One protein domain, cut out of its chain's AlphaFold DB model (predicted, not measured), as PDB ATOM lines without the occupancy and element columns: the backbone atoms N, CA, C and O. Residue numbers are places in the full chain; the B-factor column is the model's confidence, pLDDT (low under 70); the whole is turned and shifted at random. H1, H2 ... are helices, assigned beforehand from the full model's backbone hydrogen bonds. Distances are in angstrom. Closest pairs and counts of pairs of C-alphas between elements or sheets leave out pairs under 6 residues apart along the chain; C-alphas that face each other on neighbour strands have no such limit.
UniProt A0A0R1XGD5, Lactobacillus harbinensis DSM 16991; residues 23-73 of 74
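Overview. This is residues 23 to 73 of the 74 residues of a protein of Lactobacillus harbinensis DSM 16991 (UniProt A0A0R1XGD5). Four short helices make a small rounded ball: H1, H2 and H3 form a three-sided group with their centres in a triangle, and H4, the longest, is set over one side of that group, close to H1 and H2 but not clearly touching either, and apart from H3. H2 and H3 meet nearly at right angles, the end of H3 comes up to H1, and residues 55 to 60 lead from H3 across to H4. The printed part has 51 residues, with four named helices in the order H1, H2, H3, H4 and no named strand, and its class is all helix. It is compact, with a radius of gyration of the C-alphas of 9.7 A, and the C-alphas span 21 by 20 by 20 A.

Along the chain. H1 is residues 23 to 31, beginning at C-alpha 23 at (34.851, 40.351, 7.051) and measuring 12.2 A from first to last C-alpha. H2 is residues 36 to 43, 10.6 A long, and H3 is residues 47 to 54, 10.7 A long, with C-alpha 54 at (37.035, 34.145, 8.110). H4 is residues 61 to 71, 15.2 A long, and ends at C-alpha 71 at (21.716, 38.156, 10.743).

Arrangement. H1 touches H3 at a steep tilt of 60 degrees, opposite ways, with the closest C-alphas, those of Val 26 and Glu 54, 6.0 A apart. H1 and H2 are close but not clearly touching, about perpendicular at 83 degrees, and their closest C-alphas are those of Arg 29 and Phe 39, 6.4 A apart. H2 touches H3 with 9 pairs of C-alphas within 8 A, about perpendicular at 79 degrees, the closest being those of Ala 40 and Leu 47, 5.3 A apart. H4 is close to H1 but not clearly touching, at a steep tilt of 40 degrees, the same way, with the C-alphas of Leu 28 and Gln 71 the closest at 7.2 A. H4 and H2 are also close but not clearly touching, about perpendicular at 85 degrees, with Leu 43 and Val 66 closest at 7.7 A between C-alphas. H3 and H4 are apart. In H1, H2, H3 and H4 every O i to N i+4 pair is within hydrogen-bond range.

Size, cuts and confidence. The two C-alphas farthest apart are those of Asn 33 and Glu 61, at 24.7 A. The printed part has no cut. The links H1 to H2 and H2 to H3 are tight, H3 to H4 is a short link of 6 residues, and no link is long. The mean pLDDT of the printed part is 94.8, and no printed residue is under 70.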
ATOM      1  N   GLN A  23      34.951  39.221   6.139       93.19
ATOM      2  CA  GLN A  23      34.851  40.351   7.051       93.19
ATOM      3  C   GLN A  23      33.442  40.484   7.638       93.19
ATOM      4  O   GLN A  23      33.310  40.799   8.823       93.19
ATOM      5  N   ASP A  24      32.406  40.161   6.859       93.31
ATOM      6  CA  ASP A  24      31.025  40.106   7.348       93.31
ATOM      7  C   ASP A  24      30.870  39.011   8.410       93.31
ATOM      8  O   ASP A  24      30.275  39.248   9.455       93.31
ATOM      9  N   ILE A  25      31.474  37.838   8.192       94.88
ATOM     10  CA  ILE A  25      31.405  36.702   9.127       94.88
ATOM     11  C   ILE A  25      32.127  37.026  10.438       94.88
ATOM     12  O   ILE A  25      31.568  36.811  11.515       94.88
ATOM     13  N   VAL A  26      33.326  37.620  10.364       95.62
ATOM     14  CA  VAL A  26      34.053  38.095  11.556       95.62
ATOM     15  C   VAL A  26      33.221  39.124  12.322       95.62
ATOM     16  O   VAL A  26      33.174  39.089  13.552       95.62
ATOM     17  N   THR A  27      32.579  40.047  11.607       94.38
ATOM     18  CA  THR A  27      31.760  41.104  12.211       94.38
ATOM     19  C   THR A  27      30.533  40.515  12.893       94.38
ATOM     20  O   THR A  27      30.306  40.802  14.066       94.38
ATOM     21  N   LEU A  28      29.803  39.634  12.209       94.00
ATOM     22  CA  LEU A  28      28.621  38.951  12.730       94.00
ATOM     23  C   LEU A  28      28.947  38.174  14.011       94.00
ATOM     24  O   LEU A  28      28.259  38.314  15.018       94.00
ATOM     25  N   ARG A  29      30.055  37.423  14.017       96.31
ATOM     26  CA  ARG A  29      30.515  36.700  15.208       96.31
ATOM     27  C   ARG A  29      30.872  37.640  16.362       96.31
ATOM     28  O   ARG A  29      30.550  37.359  17.517       96.31
ATOM     29  N   LYS A  30      31.563  38.745  16.074       94.56
ATOM     30  CA  LYS A  30      31.971  39.718  17.099       94.56
ATOM     31  C   LYS A  30      30.796  40.510  17.668       94.56
ATOM     32  O   LYS A  30      30.851  40.858  18.840       94.56
ATOM     33  N   GLN A  31      29.734  40.749  16.895       93.56
ATOM     34  CA  GLN A  31      28.511  41.404  17.385       93.56
ATOM     35  C   GLN A  31      27.854  40.634  18.535       93.56
ATOM     36  O   GLN A  31      27.314  41.247  19.450       93.56
ATOM     37  N   ILE A  32      27.960  39.306  18.523       92.88
ATOM     38  CA  ILE A  32      27.481  38.423  19.597       92.88
ATOM     39  C   ILE A  32      28.592  37.982  20.564       92.88
ATOM     40  O   ILE A  32      28.380  37.097  21.386       92.88
ATOM     41  N   ASN A  33      29.768  38.615  20.484       95.25
ATOM     42  CA  ASN A  33      30.921  38.418  21.363       95.25
ATOM     43  C   ASN A  33      31.383  36.952  21.516       95.25
ATOM     44  O   ASN A  33      31.777  36.536  22.604       95.25
ATOM     45  N   LEU A  34      31.351  36.177  20.425       95.56
ATOM     46  CA  LEU A  34      31.788  34.779  20.424       95.56
ATOM     47  C   LEU A  34      33.206  34.603  19.867       95.56
ATOM     48  O   LEU A  34      33.641  35.273  18.920       95.56
ATOM     49  N   THR A  35      33.933  33.632  20.412       97.75
ATOM     50  CA  THR A  35      35.142  33.074  19.794       97.75
ATOM     51  C   THR A  35      34.794  32.259  18.545       97.75
ATOM     52  O   THR A  35      33.639  31.905  18.315       97.75
ATOM     53  N   GLN A  36      35.787  31.945  17.705       97.94
ATOM     54  CA  GLN A  36      35.566  31.117  16.507       97.94
ATOM     55  C   GLN A  36      34.992  29.734  16.855       97.94
ATOM     56  O   GLN A  36      34.153  29.228  16.116       97.94
ATOM     57  N   SER A  37      35.416  29.147  17.981       97.94
ATOM     58  CA  SER A  37      34.916  27.853  18.454       97.94
ATOM     59  C   SER A  37      33.468  27.944  18.920       97.94
ATOM     60  O   SER A  37      32.642  27.177  18.450       97.94
ATOM     61  N   GLU A  38      33.130  28.932  19.754       97.75
ATOM     62  CA  GLU A  38      31.750  29.110  20.233       97.75
ATOM     63  C   GLU A  38      30.784  29.441  19.092       97.75
ATOM     64  O   GLU A  38      29.643  28.989  19.086       97.75
ATOM     65  N   PHE A  39      31.242  30.205  18.099       97.69
ATOM     66  CA  PHE A  39      30.460  30.491  16.902       97.69
ATOM     67  C   PHE A  39      30.225  29.237  16.057       97.69
ATOM     68  O   PHE A  39      29.119  29.022  15.565       97.69
ATOM     69  N   ALA A  40      31.246  28.386  15.916       97.75
ATOM     70  CA  ALA A  40      31.113  27.102  15.241       97.75
ATOM     71  C   ALA A  40      30.114  26.198  15.976       97.75
ATOM     72  O   ALA A  40      29.183  25.693  15.353       97.75
ATOM     73  N   ASP A  41      30.244  26.080  17.298       97.75
ATOM     74  CA  ASP A  41      29.351  25.278  18.136       97.75
ATOM     75  C   ASP A  41      27.901  25.780  18.058       97.75
ATOM     76  O   ASP A  41      26.977  24.984  17.890       97.75
ATOM     77  N   MET A  42      27.691  27.102  18.099       96.25
ATOM     78  CA  MET A  42      26.369  27.726  17.970       96.25
ATOM     79  C   MET A  42      25.702  27.411  16.624       96.25
ATOM     80  O   MET A  42      24.494  27.178  16.575       96.25
ATOM     81  N   LEU A  43      26.472  27.415  15.533       95.56
ATOM     82  CA  LEU A  43      25.970  27.152  14.181       95.56
ATOM     83  C   LEU A  43      25.955  25.658  13.814       95.56
ATOM     84  O   LEU A  43      25.472  25.297  12.740       95.56
ATOM     85  N   GLY A  44      26.468  24.783  14.684       96.62
ATOM     86  CA  GLY A  44      26.622  23.354  14.403       96.62
ATOM     87  C   GLY A  44      27.680  23.058  13.335       96.62
ATOM     88  O   GLY A  44      27.569  22.077  12.597       96.62
ATOM     89  N   TRP A  45      28.686  23.922  13.207       97.44
ATOM     90  CA  TRP A  45      29.790  23.789  12.260       97.44
ATOM     91  C   TRP A  45      31.063  23.306  12.949       97.44
ATOM     92  O   TRP A  45      31.223  23.400  14.160       97.44
ATOM     93  N   ASN A  46      32.022  22.831  12.155       97.44
ATOM     94  CA  ASN A  46      33.372  22.608  12.661       97.44
ATOM     95  C   ASN A  46      34.122  23.941  12.773       97.44
ATOM     96  O   ASN A  46      33.975  24.816  11.917       97.44
ATOM     97  N   LEU A  47      35.020  24.056  13.756       97.75
ATOM     98  CA  LEU A  47      35.904  25.221  13.906       97.75
ATOM     99  C   LEU A  47      36.643  25.559  12.600       97.75
ATOM    100  O   LEU A  47      36.748  26.721  12.218       97.75
ATOM    101  N   THR A  48      37.119  24.542  11.880       97.38
ATOM    102  CA  THR A  48      37.831  24.715  10.604       97.38
ATOM    103  C   THR A  48      36.971  25.369   9.526       97.38
ATOM    104  O   THR A  48      37.502  26.114   8.707       97.38
ATOM    105  N   THR A  49      35.654  25.148   9.537       97.25
ATOM    106  CA  THR A  49      34.707  25.806   8.630       97.25
ATOM    107  C   THR A  49      34.674  27.309   8.891       97.25
ATOM    108  O   THR A  49      34.854  28.090   7.960       97.25
ATOM    109  N   VAL A  50      34.536  27.714  10.159       97.62
ATOM    110  CA  VAL A  50      34.548  29.132  10.555       97.62
ATOM    111  C   VAL A  50      35.890  29.774  10.220       97.62
ATOM    112  O   VAL A  50      35.921  30.805   9.555       97.62
ATOM    113  N   VAL A  51      37.004  29.138  10.597       97.88
ATOM    114  CA  VAL A  51      38.356  29.633  10.287       97.88
ATOM    115  C   VAL A  51      38.547  29.813   8.783       97.88
ATOM    116  O   VAL A  51      39.074  30.834   8.351       97.88
ATOM    117  N   SER A  52      38.100  28.849   7.972       97.31
ATOM    118  CA  SER A  52      38.227  28.931   6.519       97.31
ATOM    119  C   SER A  52      37.426  30.098   5.946       97.31
ATOM    120  O   SER A  52      37.928  30.796   5.066       97.31
ATOM    121  N   TYR A  53      36.203  30.325   6.430       97.06
ATOM    122  CA  TYR A  53      35.372  31.430   5.959       97.06
ATOM    123  C   TYR A  53      35.917  32.789   6.391       97.06
ATOM    124  O   TYR A  53      36.018  33.696   5.570       97.06
ATOM    125  N   GLU A  54      36.380  32.921   7.633       96.50
ATOM    126  CA  GLU A  54      37.035  34.145   8.110       96.50
ATOM    127  C   GLU A  54      38.387  34.410   7.426       96.50
ATOM    128  O   GLU A  54      38.849  35.548   7.393       96.50
ATOM    129  N   ALA A  55      38.996  33.386   6.822       96.00
ATOM    130  CA  ALA A  55      40.183  33.516   5.980       96.00
ATOM    131  C   ALA A  55      39.873  33.848   4.505       96.00
ATOM    132  O   ALA A  55      40.804  34.036   3.723       96.00
ATOM    133  N   GLY A  56      38.597  33.944   4.108       91.56
ATOM    134  CA  GLY A  56      38.187  34.333   2.750       91.56
ATOM    135  C   GLY A  56      37.614  33.212   1.888       91.56
ATOM    136  O   GLY A  56      37.321  33.455   0.717       91.56
ATOM    137  N   ALA A  57      37.438  31.998   2.417       93.81
ATOM    138  CA  ALA A  57      36.724  30.964   1.676       93.81
ATOM    139  C   ALA A  57      35.238  31.318   1.555       93.81
ATOM    140  O   ALA A  57      34.613  31.775   2.511       93.81
ATOM    141  N   LEU A  58      34.669  31.066   0.377       91.69
ATOM    142  CA  LEU A  58      33.254  31.301   0.129       91.69
ATOM    143  C   LEU A  58      32.410  30.266   0.898       91.69
ATOM    144  O   LEU A  58      32.693  29.064   0.794       91.69
ATOM    145  N   PRO A  59      31.375  30.688   1.645       92.56
ATOM    146  CA  PRO A  59      30.430  29.759   2.243       92.56
ATOM    147  C   PRO A  59      29.733  28.890   1.193       92.56
ATOM    148  O   PRO A  59      29.577  29.289   0.043       92.56
ATOM    149  N   SER A  60      29.288  27.696   1.583       92.88
ATOM    150  CA  SER A  60      28.317  26.962   0.764       92.88
ATOM    151  C   SER A  60      26.966  27.676   0.804       92.88
ATOM    152  O   SER A  60      26.693  28.412   1.748       92.88
ATOM    153  N   GLU A  61      26.091  27.426  -0.168       91.75
ATOM    154  CA  GLU A  61      24.736  27.997  -0.187       91.75
ATOM    155  C   GLU A  61      23.971  27.719   1.120       91.75
ATOM    156  O   GLU A  61      23.380  28.621   1.710       91.75
ATOM    157  N   ALA A  62      24.069  26.488   1.633       92.62
ATOM    158  CA  ALA A  62      23.452  26.098   2.898       92.62
ATOM    159  C   ALA A  62      24.024  26.880   4.093       92.62
ATOM    160  O   ALA A  62      23.267  27.406   4.908       92.62
ATOM    161  N   ASN A  63      25.351  27.004   4.189       94.75
ATOM    162  CA  ASN A  63      25.982  27.735   5.290       94.75
ATOM    163  C   ASN A  63      25.732  29.242   5.182       94.75
ATOM    164  O   ASN A  63      25.559  29.922   6.188       94.75
ATOM    165  N   ASN A  64      25.645  29.756   3.963       93.69
ATOM    166  CA  ASN A  64      25.286  31.131   3.695       93.69
ATOM    167  C   ASN A  64      23.843  31.448   4.119       93.69
ATOM    168  O   ASN A  64      23.598  32.471   4.752       93.69
ATOM    169  N   ALA A  65      22.895  30.542   3.859       92.44
ATOM    170  CA  ALA A  65      21.519  30.679   4.334       92.44
ATOM    171  C   ALA A  65      21.433  30.714   5.871       92.44
ATOM    172  O   ALA A  65      20.645  31.478   6.426       92.44
ATOM    173  N   VAL A  66      22.274  29.939   6.566       95.06
ATOM    174  CA  VAL A  66      22.383  29.985   8.034       95.06
ATOM    175  C   VAL A  66      22.904  31.345   8.517       95.06
ATOM    176  O   VAL A  66      22.355  31.885   9.475       95.06
ATOM    177  N   LEU A  67      23.902  31.935   7.848       94.12
ATOM    178  CA  LEU A  67      24.413  33.273   8.187       94.12
ATOM    179  C   LEU A  67      23.351  34.358   7.986       94.12
ATOM    180  O   LEU A  67      23.181  35.208   8.858       94.12
ATOM    181  N   HIS A  68      22.585  34.290   6.892       92.69
ATOM    182  CA  HIS A  68      21.441  35.183   6.667       92.69
ATOM    183  C   HIS A  68      20.378  35.021   7.755       92.69
ATOM    184  O   HIS A  68      19.899  36.012   8.302       92.69
ATOM    185  N   ALA A  69      20.041  33.781   8.118       91.25
ATOM    186  CA  ALA A  69      19.070  33.503   9.175       91.25
ATOM    187  C   ALA A  69      19.542  33.976  10.559       91.25
ATOM    188  O   ALA A  69      18.710  34.341  11.389       91.25
ATOM    189  N   LEU A  70      20.852  33.960  10.823       91.62
ATOM    190  CA  LEU A  70      21.426  34.538  12.033       91.62
ATOM    191  C   LEU A  70      21.348  36.068  11.996       91.62
ATOM    192  O   LEU A  70      20.881  36.658  12.962       91.62
ATOM    193  N   GLN A  71      21.753  36.699  10.890       91.06
ATOM    194  CA  GLN A  71      21.716  38.156  10.743       91.06
ATOM    195  C   GLN A  71      20.295  38.725  10.877       91.06
ATOM    196  O   GLN A  71      20.132  39.785  11.462       91.06
ATOM    197  N   ASP A  72      19.271  38.032  10.373       88.50
ATOM    198  CA  ASP A  72      17.865  38.457  10.503       88.50
ATOM    199  C   ASP A  72      17.357  38.446  11.959       88.50
ATOM    200  O   ASP A  72      16.382  39.115  12.294       88.50
ATOM    201  N   LYS A  73      18.013  37.681  12.841       84.56
ATOM    202  CA  LYS A  73      17.632  37.531  14.255       84.56
ATOM    203  C   LYS A  73      18.358  38.484  15.205       84.56
ATOM    204  O   LYS A  73      18.004  38.497  16.386       84.56
TER     205      LYS A  73